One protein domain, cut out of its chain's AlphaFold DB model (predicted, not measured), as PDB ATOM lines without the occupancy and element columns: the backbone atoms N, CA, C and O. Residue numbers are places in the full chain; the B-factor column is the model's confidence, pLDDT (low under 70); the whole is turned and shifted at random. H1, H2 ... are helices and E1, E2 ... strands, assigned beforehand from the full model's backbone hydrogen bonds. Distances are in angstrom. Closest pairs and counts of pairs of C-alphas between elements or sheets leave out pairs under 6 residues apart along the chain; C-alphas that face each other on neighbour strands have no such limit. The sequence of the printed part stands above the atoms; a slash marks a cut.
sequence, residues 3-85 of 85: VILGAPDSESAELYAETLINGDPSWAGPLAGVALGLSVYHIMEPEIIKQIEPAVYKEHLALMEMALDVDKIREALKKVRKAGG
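This is residues 3 to 85 of the 85 residues of an uncharacterized protein of marine sediment metagenome (UniProt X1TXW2). Two helices, H1 and H5, lie side by side and pack on a very small two-stranded sheet, E1 and E2, with E2 close to both; beyond one end the short helices H2, H3 and H4 make a loose outward loop between E2 and H5, and the long unnamed link of residues 22 to 38 makes the opposite end. The printed part has 83 residues, with five named helices and two named strands in the order E1 H1 E2 H2 H3 H4 H5; the sheet has the order E1, E2 and is parallel, and the class is mostly helix. The whole is compact, with a radius of gyration of the C-alphas of 13.6 A, yet elongated in outline, with spans of 41 by 22 by 21 A.

Strand E1, residues 3 to 5, is the parallel neighbour of E2, residues 39 to 42, at 25 degrees; N 5 and O 41 are within hydrogen-bond range at 2.8 A, and N 41 and O 3 at 2.9 A. Between them in the chain comes H1, residues 10 to 21; E1, H1 and E2 form a strand-helix-strand unit, two parallel neighbour strands with a helix between, and its crossover is right-handed. The closest C-alphas of H1 and E2 are those of Ala 17 and Val 40, 5.9 A apart. H2, residues 46 to 49, and H3, residues 54 to 60, are close but not clearly touching, with the C-alphas of Ile 49 and Tyr 57 closest at 7.6 A. H4, residues 62 to 67, meets H3 only through their link, and it meets H5, residues 70 to 83, only through their link. H5 touches H1 at a shallow tilt of 29 degrees, the same way, with the C-alphas of Ser 10 and Ile 73 closest at 4.1 A. The closest C-alphas of E2 and H5 are those of Tyr 41 and Leu 77, 6.8 A apart. Among the pairs that are apart are H1 and H3, and H3 and H5. Every O i to N i+4 pair is within hydrogen-bond range in H1, H3, H4 and H5; H2 is too short for such a pair, and its one O i to N i+3 pair is not within range.

E1 begins at C-alpha 3, (-21.661, 9.577, 29.227). H1 measures 16.0 A from first to last C-alpha, E2 10.5 A, H3 10.1 A and H5 20.2 A; E1, H2 and H4 are shorter. H3 begins at C-alpha 54, (-3.896, -2.151, 32.372), and H5 ends at C-alpha 83, (-31.999, 4.850, 16.828).

The C-alphas of Trp 27 and Ala 55, the two farthest apart, are 41.9 A from each other. The printed part has no cut. The link from H1 to E2, 17 residues, is long, and the other links are tight. The mean pLDDT of the printed part is 91.2, and residues 84 to 85 are under 70.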
ATOM      1  N   VAL A   3     -21.336  10.278  27.978       94.56
ATOM      2  CA  VAL A   3     -21.661   9.577  29.227       94.56
ATOM      3  C   VAL A   3     -21.084   8.171  29.181       94.56
ATOM      4  O   VAL A   3     -21.236   7.475  28.179       94.56
ATOM      5  N   ILE A   4     -20.432   7.756  30.267       95.75
ATOM      6  CA  ILE A   4     -19.927   6.393  30.445       95.75
ATOM      7  C   ILE A   4     -20.736   5.725  31.557       95.75
ATOM      8  O   ILE A   4     -20.762   6.209  32.686       95.75
ATOM      9  N   LEU A   5     -21.399   4.621  31.225       96.06
ATOM     10  CA  LEU A   5     -22.203   3.816  32.138       96.06
ATOM     11  C   LEU A   5     -21.410   2.613  32.657       96.06
ATOM     12  O   LEU A   5     -20.591   2.040  31.941       96.06
ATOM     13  N   GLY A   6     -21.712   2.204  33.887       95.00
ATOM     14  CA  GLY A   6     -21.273   0.945  34.498       95.00
ATOM     15  C   GLY A   6     -22.471   0.097  34.922       95.00
ATOM     16  O   GLY A   6     -22.530  -0.354  36.062       95.00
ATOM     17  N   ALA A   7     -23.477  -0.007  34.050       95.31
ATOM     18  CA  ALA A   7     -24.708  -0.731  34.341       95.31
ATOM     19  C   ALA A   7     -24.448  -2.252  34.364       95.31
ATOM     20  O   ALA A   7     -23.687  -2.757  33.539       95.31
ATOM     21  N   PRO A   8     -25.072  -2.999  35.288       94.19
ATOM     22  CA  PRO A   8     -24.794  -4.425  35.448       94.19
ATOM     23  C   PRO A   8     -25.469  -5.297  34.380       94.19
ATOM     24  O   PRO A   8     -25.121  -6.463  34.230       94.19
ATOM     25  N   ASP A   9     -26.440  -4.771  33.638       95.38
ATOM     26  CA  ASP A   9     -27.215  -5.540  32.671       95.38
ATOM     27  C   ASP A   9     -27.667  -4.681  31.481       95.38
ATOM     28  O   ASP A   9     -27.608  -3.446  31.503       95.38
ATOM     29  N   SER A  10     -28.097  -5.358  30.415       96.00
ATOM     30  CA  SER A  10     -28.467  -4.721  29.152       96.00
ATOM     31  C   SER A  10     -29.731  -3.871  29.243       96.00
ATOM     32  O   SER A  10     -29.827  -2.880  28.532       96.00
ATOM     33  N   GLU A  11     -30.695  -4.258  30.080       95.00
ATOM     34  CA  GLU A  11     -31.989  -3.575  30.194       95.00
ATOM     35  C   GLU A  11     -31.816  -2.229  30.900       95.00
ATOM     36  O   GLU A  11     -32.226  -1.189  30.382       95.00
ATOM     37  N   SER A  12     -31.095  -2.231  32.022       94.44
ATOM     38  CA  SER A  12     -30.707  -1.020  32.741       94.44
ATOM     39  C   SER A  12     -29.867  -0.092  31.857       94.44
ATOM     40  O   SER A  12     -30.112   1.114  31.805       94.44
ATOM     41  N   ALA A  13     -28.889  -0.643  31.125       95.75
ATOM     42  CA  ALA A  13     -28.054   0.131  30.208       95.75
ATOM     43  C   ALA A  13     -28.876   0.789  29.085       95.75
ATOM     44  O   ALA A  13     -28.680   1.972  28.803       95.75
ATOM     45  N   GLU A  14     -29.798   0.040  28.468       94.88
ATOM     46  CA  GLU A  14     -30.692   0.528  27.411       94.88
ATOM     47  C   GLU A  14     -31.571   1.669  27.929       94.88
ATOM     48  O   GLU A  14     -31.591   2.739  27.325       94.88
ATOM     49  N   LEU A  15     -32.212   1.491  29.089       93.38
ATOM     50  CA  LEU A  15     -33.096   2.496  29.684       93.38
ATOM     51  C   LEU A  15     -32.371   3.814  29.991       93.38
ATOM     52  O   LEU A  15     -32.874   4.896  29.676       93.38
ATOM     53  N   TYR A  16     -31.182   3.741  30.594       93.06
ATOM     54  CA  TYR A  16     -30.402   4.944  30.896       93.06
ATOM     55  C   TYR A  16     -29.914   5.639  29.627       93.06
ATOM     56  O   TYR A  16     -29.938   6.867  29.553       93.06
ATOM     57  N   ALA A  17     -29.494   4.873  28.619       94.00
ATOM     58  CA  ALA A  17     -29.076   5.439  27.348       94.00
ATOM     59  C   ALA A  17     -30.238   6.119  26.617       94.00
ATOM     60  O   ALA A  17     -30.072   7.245  26.157       94.00
ATOM     61  N   GLU A  18     -31.413   5.487  26.577       92.00
ATOM     62  CA  GLU A  18     -32.631   6.046  25.982       92.00
ATOM     63  C   GLU A  18     -32.991   7.377  26.653       92.00
ATOM     64  O   GLU A  18     -33.180   8.388  25.983       92.00
ATOM     65  N   THR A  19     -32.951   7.407  27.987       91.56
ATOM     66  CA  THR A  19     -33.255   8.603  28.785       91.56
ATOM     67  C   THR A  19     -32.327   9.776  28.464       91.56
ATOM     68  O   THR A  19     -32.759  10.926  28.410       91.56
ATOM     69  N   LEU A  20     -31.040   9.507  28.240       90.75
ATOM     70  CA  LEU A  20     -30.042  10.540  27.953       90.75
ATOM     71  C   LEU A  20     -30.027  10.957  26.476       90.75
ATOM     72  O   LEU A  20     -29.728  12.110  26.169       90.75
ATOM     73  N   ILE A  21     -30.330  10.039  25.560       90.44
ATOM     74  CA  ILE A  21     -30.301  10.303  24.119       90.44
ATOM     75  C   ILE A  21     -31.624  10.929  23.677       90.44
ATOM     76  O   ILE A  21     -31.607  12.025  23.123       90.44
ATOM     77  N   ASN A  22     -32.745  10.273  23.984       87.81
ATOM     78  CA  ASN A  22     -34.082  10.585  23.476       87.81
ATOM     79  C   ASN A  22     -35.013  11.221  24.528       87.81
ATOM     80  O   ASN A  22     -36.057  11.763  24.167       87.81
ATOM     81  N   GLY A  23     -34.626  11.209  25.807       87.06
ATOM     82  CA  GLY A  23     -35.458  11.664  26.925       87.06
ATOM     83  C   GLY A  23     -36.127  10.501  27.660       87.06
ATOM     84  O   GLY A  23     -36.225   9.392  27.142       87.06
ATOM     85  N   ASP A  24     -36.560  10.740  28.900       86.75
ATOM     86  CA  ASP A  24     -37.122   9.697  29.768       86.75
ATOM     87  C   ASP A  24     -38.451   9.153  29.195       86.75
ATOM     88  O   ASP A  24     -39.420   9.918  29.073       86.75
ATOM     89  N   PRO A  25     -38.542   7.844  28.876       79.44
ATOM     90  CA  PRO A  25     -39.732   7.248  28.269       79.44
ATOM     91  C   PRO A  25     -40.917   7.127  29.239       79.44
ATOM     92  O   PRO A  25     -42.052   6.929  28.804       79.44
ATOM     93  N   SER A  26     -40.684   7.257  30.548       85.31
ATOM     94  CA  SER A  26     -41.739   7.231  31.565       85.31
ATOM     95  C   SER A  26     -42.508   8.551  31.678       85.31
ATOM     96  O   SER A  26     -43.501   8.612  32.404       85.31
ATOM     97  N   TRP A  27     -42.065   9.608  30.976       78.56
ATOM     98  CA  TRP A  27     -42.590  10.977  31.094       78.56
ATOM     99  C   TRP A  27     -42.552  11.540  32.523       78.56
ATOM    100  O   TRP A  27     -43.256  12.501  32.842       78.56
ATOM    101  N   ALA A  28     -41.707  10.974  33.382       81.81
ATOM    102  CA  ALA A  28     -41.495  11.434  34.741       81.81
ATOM    103  C   ALA A  28     -40.073  11.978  34.921       81.81
ATOM    104  O   ALA A  28     -39.129  11.572  34.251       81.81
ATOM    105  N   GLY A  29     -39.920  12.911  35.860       82.00
ATOM    106  CA  GLY A  29     -38.615  13.449  36.229       82.00
ATOM    107  C   GLY A  29     -38.078  14.541  35.292       82.00
ATOM    108  O   GLY A  29     -38.768  15.012  34.388       82.00
ATOM    109  N   PRO A  30     -36.839  15.000  35.538       82.62
ATOM    110  CA  PRO A  30     -36.270  16.178  34.882       82.62
ATOM    111  C   PRO A  30     -35.972  15.988  33.388       82.62
ATOM    112  O   PRO A  30     -35.750  16.979  32.698       82.62
ATOM    113  N   LEU A  31     -35.957  14.746  32.893       83.75
ATOM    114  CA  LEU A  31     -35.684  14.416  31.489       83.75
ATOM    115  C   LEU A  31     -36.930  13.941  30.724       83.75
ATOM    116  O   LEU A  31     -36.808  13.502  29.582       83.75
ATOM    117  N   ALA A  32     -38.126  14.055  31.307       82.38
ATOM    118  CA  ALA A  32     -39.386  13.734  30.639       82.38
ATOM    119  C   ALA A  32     -39.545  14.526  29.328       82.38
ATOM    120  O   ALA A  32     -39.733  15.743  29.346       82.38
ATOM    121  N   GLY A  33     -39.452  13.838  28.187       74.31
ATOM    122  CA  GLY A  33     -39.547  14.451  26.856       74.31
ATOM    123  C   GLY A  33     -38.391  15.392  26.482       74.31
ATOM    124  O   GLY A  33     -38.494  16.104  25.483       74.31
ATOM    125  N   VAL A  34     -37.301  15.419  27.259       84.06
ATOM    126  CA  VAL A  34     -36.121  16.255  26.990       84.06
ATOM    127  C   VAL A  34     -34.947  15.370  26.586       84.06
ATOM    128  O   VAL A  34     -34.273  14.780  27.425       84.06
ATOM    129  N   ALA A  35     -34.685  15.322  25.283       85.38
ATOM    130  CA  ALA A  35     -33.523  14.665  24.701       85.38
ATOM    131  C   ALA A  35     -32.252  15.502  24.932       85.38
ATOM    132  O   ALA A  35     -32.183  16.653  24.496       85.38
ATOM    133  N   LEU A  36     -31.225  14.932  25.579       86.19
ATOM    134  CA  LEU A  36     -29.919  15.600  25.694       86.19
ATOM    135  C   LEU A  36     -29.016  15.323  24.483       86.19
ATOM    136  O   LEU A  36     -28.005  16.007  24.318       86.19
ATOM    137  N   GLY A  37     -29.346  14.323  23.653       85.81
ATOM    138  CA  GLY A  37     -28.583  13.965  22.452       85.81
ATOM    139  C   GLY A  37     -27.131  13.563  22.736       85.81
ATOM    140  O   GLY A  37     -26.260  13.709  21.877       85.81
ATOM    141  N   LEU A  38     -26.830  13.114  23.958       88.69
ATOM    142  CA  LEU A  38     -25.470  12.770  24.368       88.69
ATOM    143  C   LEU A  38     -25.104  11.365  23.903       88.69
ATOM    144  O   LEU A  38     -25.871  10.428  24.083       88.69
ATOM    145  N   SER A  39     -23.891  11.177  23.387       90.69
ATOM    146  CA  SER A  39     -23.396   9.828  23.107       90.69
ATOM    147  C   SER A  39     -23.113   9.080  24.413       90.69
ATOM    148  O   SER A  39     -22.336   9.549  25.253       90.69
ATOM    149  N   VAL A  40     -23.734   7.910  24.567       94.06
ATOM    150  CA  VAL A  40     -23.637   7.057  25.760       94.06
ATOM    151  C   VAL A  40     -22.857   5.783  25.435       94.06
ATOM    152  O   VAL A  40     -23.128   5.128  24.431       94.06
ATOM    153  N   TYR A  41     -21.891   5.437  26.282       95.38
ATOM    154  CA  TYR A  41     -21.026   4.261  26.150       95.38
ATOM    155  C   TYR A  41     -21.019   3.454  27.444       95.38
ATOM    156  O   TYR A  41     -21.262   4.002  28.517       95.38
ATOM    157  N   HIS A  42     -20.677   2.171  27.371       96.62
ATOM    158  CA  HIS A  42     -20.353   1.388  28.563       96.62
ATOM    159  C   HIS A  42     -18.857   1.465  28.891       96.62
ATOM    160  O   HIS A  42     -18.019   1.483  27.990       96.62
ATOM    161  N   ILE A  43     -18.500   1.405  30.176       96.75
ATOM    162  CA  ILE A  43     -17.100   1.320  30.629       96.75
ATOM    163  C   ILE A  43     -16.379   0.092  30.054       96.75
ATOM    164  O   ILE A  43     -15.171   0.120  29.835       96.75
ATOM    165  N   MET A  44     -17.140  -0.963  29.748       95.81
ATOM    166  CA  MET A  44     -16.637  -2.193  29.139       95.81
ATOM    167  C   MET A  44     -16.609  -2.149  27.603       95.81
ATOM    168  O   MET A  44     -16.463  -3.194  26.984       95.81
ATOM    169  N   GLU A  45     -16.798  -1.014  26.928       95.00
ATOM    170  CA  GLU A  45     -16.623  -0.956  25.466       95.00
ATOM    171  C   GLU A  45     -15.133  -0.978  25.075       95.00
ATOM    172  O   GLU A  45     -14.324  -0.344  25.755       95.00
ATOM    173  N   PRO A  46     -14.727  -1.677  23.996       93.38
ATOM    174  CA  PRO A  46     -13.313  -1.818  23.637       93.38
ATOM    175  C   PRO A  46     -12.592  -0.484  23.423       93.38
ATOM    176  O   PRO A  46     -11.418  -0.348  23.764       93.38
ATOM    177  N   GLU A  47     -13.274   0.508  22.853       92.94
ATOM    178  CA  GLU A  47     -12.766   1.870  22.685       92.94
ATOM    179  C   GLU A  47     -12.524   2.593  24.013       92.94
ATOM    180  O   GLU A  47     -11.630   3.436  24.076       92.94
ATOM    181  N   ILE A  48     -13.270   2.254  25.068       94.94
ATOM    182  CA  ILE A  48     -13.100   2.814  26.411       94.94
ATOM    183  C   ILE A  48     -12.008   2.047  27.156       94.94
ATOM    184  O   ILE A  48     -11.075   2.665  27.658       94.94
ATOM    185  N   ILE A  49     -12.043   0.711  27.137       95.38
ATOM    186  CA  ILE A  49     -11.045  -0.154  27.788       95.38
ATOM    187  C   ILE A  49      -9.622   0.170  27.316       95.38
ATOM    188  O   ILE A  49      -8.707   0.233  28.129       95.38
ATOM    189  N   LYS A  50      -9.425   0.446  26.018       96.06
ATOM    190  CA  LYS A  50      -8.114   0.829  25.455       96.06
ATOM    191  C   LYS A  50      -7.516   2.105  26.055       96.06
ATOM    192  O   LYS A  50      -6.324   2.341  25.883       96.06
ATOM    193  N   GLN A  51      -8.330   2.932  26.705       95.56
ATOM    194  CA  GLN A  51      -7.904   4.170  27.357       95.56
ATOM    195  C   GLN A  51      -7.614   3.971  28.853       95.56
ATOM    196  O   GLN A  51      -7.102   4.884  29.497       95.56
ATOM    197  N   ILE A  52      -7.937   2.800  29.412       95.44
ATOM    198  CA  ILE A  52      -7.751   2.479  30.828       95.44
ATOM    199  C   ILE A  52      -6.372   1.851  31.022       95.44
ATOM    200  O   ILE A  52      -5.962   0.960  30.277       95.44
ATOM    201  N   GLU A  53      -5.651   2.299  32.050       97.94
ATOM    202  CA  GLU A  53      -4.373   1.696  32.420       97.94
ATOM    203  C   GLU A  53      -4.551   0.195  32.743       97.94
ATOM    204  O   GLU A  53      -5.442  -0.160  33.522       97.94
ATOM    205  N   PRO A  54      -3.703  -0.708  32.212       96.69
ATOM    206  CA  PRO A  54      -3.896  -2.151  32.372       96.69
ATOM    207  C   PRO A  54      -3.957  -2.638  33.826       96.69
ATOM    208  O   PRO A  54      -4.695  -3.577  34.127       96.69
ATOM    209  N   ALA A  55      -3.198  -2.013  34.733       97.19
ATOM    210  CA  ALA A  55      -3.209  -2.361  36.154       97.19
ATOM    211  C   ALA A  55      -4.570  -2.047  36.799       97.19
ATOM    212  O   ALA A  55      -5.158  -2.916  37.439       97.19
ATOM    213  N   VAL A  56      -5.106  -0.854  36.528       96.94
ATOM    214  CA  VAL A  56      -6.418  -0.385  37.004       96.94
ATOM    215  C   VAL A  56      -7.546  -1.240  36.423       96.94
ATOM    216  O   VAL A  56      -8.462  -1.642  37.140       96.94
ATOM    217  N   TYR A  57      -7.465  -1.582  35.132       96.62
ATOM    218  CA  TYR A  57      -8.428  -2.475  34.486       96.62
ATOM    219  C   TYR A  57      -8.479  -3.843  35.170       96.62
ATOM    220  O   TYR A  57      -9.549  -4.347  35.515       96.62
ATOM    221  N   LYS A  58      -7.304  -4.444  35.384       96.69
ATOM    222  CA  LYS A  58      -7.189  -5.757  36.013       96.69
ATOM    223  C   LYS A  58      -7.724  -5.753  37.443       96.69
ATOM    224  O   LYS A  58      -8.349  -6.729  37.847       96.69
ATOM    225  N   GLU A  59      -7.470  -4.683  38.190       97.06
ATOM    226  CA  GLU A  59      -7.911  -4.547  39.578       97.06
ATOM    227  C   GLU A  59      -9.428  -4.361  39.698       97.06
ATOM    228  O   GLU A  59     -10.056  -5.004  40.539       97.06
ATOM    229  N   HIS A  60     -10.034  -3.524  38.850       95.12
ATOM    230  CA  HIS A  60     -11.421  -3.091  39.055       95.12
ATOM    231  C   HIS A  60     -12.438  -3.669  38.070       95.12
ATOM    232  O   HIS A  60     -13.609  -3.803  38.422       95.12
ATOM    233  N   LEU A  61     -12.033  -3.996  36.841       95.38
ATOM    234  CA  LEU A  61     -12.966  -4.299  35.752       95.38
ATOM    235  C   LEU A  61     -12.888  -5.745  35.263       95.38
ATOM    236  O   LEU A  61     -13.915  -6.282  34.863       95.38
ATOM    237  N   ALA A  62     -11.734  -6.408  35.362       94.88
ATOM    238  CA  ALA A  62     -11.562  -7.767  34.836       94.88
ATOM    239  C   ALA A  62     -12.541  -8.791  35.438       94.88
ATOM    240  O   ALA A  62     -13.099  -9.613  34.716       94.88
ATOM    241  N   LEU A  63     -12.802  -8.727  36.750       95.06
ATOM    242  CA  LEU A  63     -13.783  -9.615  37.388       95.06
ATOM    243  C   LEU A  63     -15.211  -9.332  36.912       95.06
ATOM    244  O   LEU A  63     -15.993 -10.261  36.733       95.06
ATOM    245  N   MET A  64     -15.542  -8.061  36.685       94.19
ATOM    246  CA  MET A  64     -16.862  -7.664  36.201       94.19
ATOM    247  C   MET A  64     -17.047  -8.033  34.730       94.19
ATOM    248  O   MET A  64     -18.107  -8.518  34.365       94.19
ATOM    249  N   GLU A  65     -16.018  -7.899  33.890       93.25
ATOM    250  CA  GLU A  65     -16.076  -8.346  32.493       93.25
ATOM    251  C   GLU A  65     -16.409  -9.841  32.387       93.25
ATOM    252  O   GLU A  65     -17.179 -10.237  31.520       93.25
ATOM    253  N   MET A  66     -15.882 -10.665  33.297       93.31
ATOM    254  CA  MET A  66     -16.188 -12.099  33.341       93.31
ATOM    255  C   MET A  66     -17.563 -12.418  33.946       93.31
ATOM    256  O   MET A  66     -18.115 -13.481  33.670       93.31
ATOM    257  N   ALA A  67     -18.086 -11.548  34.812       95.38
ATOM    258  CA  ALA A  67     -19.350 -11.762  35.516       95.38
ATOM    259  C   ALA A  67     -20.571 -11.255  34.734       95.38
ATOM    260  O   ALA A  67     -21.673 -11.769  34.921       95.38
ATOM    261  N   LEU A  68     -20.386 -10.234  33.898       95.25
ATOM    262  CA  LEU A  68     -21.457  -9.571  33.165       95.25
ATOM    263  C   LEU A  68     -21.566 -10.099  31.731       95.25
ATOM    264  O   LEU A  68     -20.571 -10.447  31.097       95.25
ATOM    265  N   ASP A  69     -22.776 -10.063  31.172       96.50
ATOM    266  CA  ASP A  69     -22.996 -10.273  29.736       96.50
ATOM    267  C   ASP A  69     -22.663  -8.984  28.966       96.50
ATOM    268  O   ASP A  69     -23.531  -8.218  28.529       96.50
ATOM    269  N   VAL A  70     -21.363  -8.699  28.881       95.69
ATOM    270  CA  VAL A  70     -20.832  -7.461  28.303       95.69
ATOM    271  C   VAL A  70     -21.252  -7.300  26.844       95.69
ATOM    272  O   VAL A  70     -21.542  -6.184  26.414       95.69
ATOM    273  N   ASP A  71     -21.320  -8.385  26.079       95.75
ATOM    274  CA  ASP A  71     -21.703  -8.314  24.671       95.75
ATOM    275  C   ASP A  71     -23.170  -7.913  24.513       95.75
ATOM    276  O   ASP A  71     -23.474  -7.020  23.717       95.75
ATOM    277  N   LYS A  72     -24.075  -8.459  25.334       97.06
ATOM    278  CA  LYS A  72     -25.480  -8.037  25.329       97.06
ATOM    279  C   LYS A  72     -25.648  -6.572  25.738       97.06
ATOM    280  O   LYS A  72     -26.434  -5.856  25.117       97.06
ATOM    281  N   ILE A  73     -24.888  -6.102  26.731       96.88
ATOM    282  CA  ILE A  73     -24.870  -4.684  27.135       96.88
ATOM    283  C   ILE A  73     -24.409  -3.794  25.971       96.88
ATOM    284  O   ILE A  73     -25.061  -2.800  25.643       96.88
ATOM    285  N   ARG A  74     -23.299  -4.156  25.314       95.00
ATOM    286  CA  ARG A  74     -22.746  -3.407  24.175       95.00
ATOM    287  C   ARG A  74     -23.741  -3.322  23.021       95.00
ATOM    288  O   ARG A  74     -23.906  -2.249  22.442       95.00
ATOM    289  N   GLU A  75     -24.402  -4.425  22.680       95.50
ATOM    290  CA  GLU A  75     -25.395  -4.446  21.603       95.50
ATOM    291  C   GLU A  75     -26.624  -3.587  21.929       95.50
ATOM    292  O   GLU A  75     -27.077  -2.831  21.065       95.50
ATOM    293  N   ALA A  76     -27.102  -3.605  23.177       95.00
ATOM    294  CA  ALA A  76     -28.195  -2.740  23.616       95.00
ATOM    295  C   ALA A  76     -27.845  -1.249  23.452       95.00
ATOM    296  O   ALA A  76     -28.579  -0.497  22.808       95.00
ATOM    297  N   LEU A  77     -26.666  -0.822  23.915       94.38
ATOM    298  CA  LEU A  77     -26.226   0.570  23.758       94.38
ATOM    299  C   LEU A  77     -25.973   0.965  22.298       94.38
ATOM    300  O   LEU A  77     -26.228   2.103  21.898       94.38
ATOM    301  N   LYS A  78     -25.463   0.052  21.461       93.50
ATOM    302  CA  LYS A  78     -25.331   0.299  20.013       93.50
ATOM    303  C   LYS A  78     -26.692   0.489  19.351       93.50
ATOM    304  O   LYS A  78     -26.811   1.352  18.482       93.50
ATOM    305  N   LYS A  79     -27.696  -0.302  19.734       92.44
ATOM    306  CA  LYS A  79     -29.061  -0.201  19.209       92.44
ATOM    307  C   LYS A  79     -29.656   1.177  19.506       92.44
ATOM    308  O   LYS A  79     -30.098   1.834  18.568       92.44
ATOM    309  N   VAL A  80     -29.582   1.645  20.754       91.88
ATOM    310  CA  VAL A  80     -30.094   2.974  21.141       91.88
ATOM    311  C   VAL A  80     -29.362   4.092  20.401       91.88
ATOM    312  O   VAL A  80     -29.994   4.952  19.791       91.88
ATOM    313  N   ARG A  81     -28.022   4.053  20.363       89.31
ATOM    314  CA  ARG A  81     -27.220   5.067  19.651       89.31
ATOM    315  C   ARG A  81     -27.556   5.172  18.164       89.31
ATOM    316  O   ARG A  81     -27.487   6.261  17.614       89.31
ATOM    317  N   LYS A  82     -27.890   4.056  17.508       85.75
ATOM    318  CA  LYS A  82     -28.316   4.049  16.100       85.75
ATOM    319  C   LYS A  82     -29.744   4.551  15.901       85.75
ATOM    320  O   LYS A  82     -30.058   4.985  14.803       85.75
ATOM    321  N   ALA A  83     -30.605   4.430  16.909       76.12
ATOM    322  CA  ALA A  83     -31.999   4.850  16.828       76.12
ATOM    323  C   ALA A  83     -32.184   6.357  17.078       76.12
ATOM    324  O   ALA A  83     -33.094   6.948  16.511       76.12
ATOM    325  N   GLY A  84     -31.330   6.968  17.908       63.16
ATOM    326  CA  GLY A  84     -31.352   8.406  18.215       63.16
ATOM    327  C   GLY A  84     -30.427   9.279  17.353       63.16
ATOM    328  O   GLY A  84     -30.156  10.416  17.739       63.16
ATOM    329  N   GLY A  85     -29.893   8.746  16.246       49.62
ATOM    330  CA  GLY A  85     -28.959   9.424  15.333       49.62
ATOM    331  C   GLY A  85     -29.525   9.644  13.938       49.62
ATOM    332  O   GLY A  85     -30.307   8.785  13.479       49.62
TER     333      GLY A  85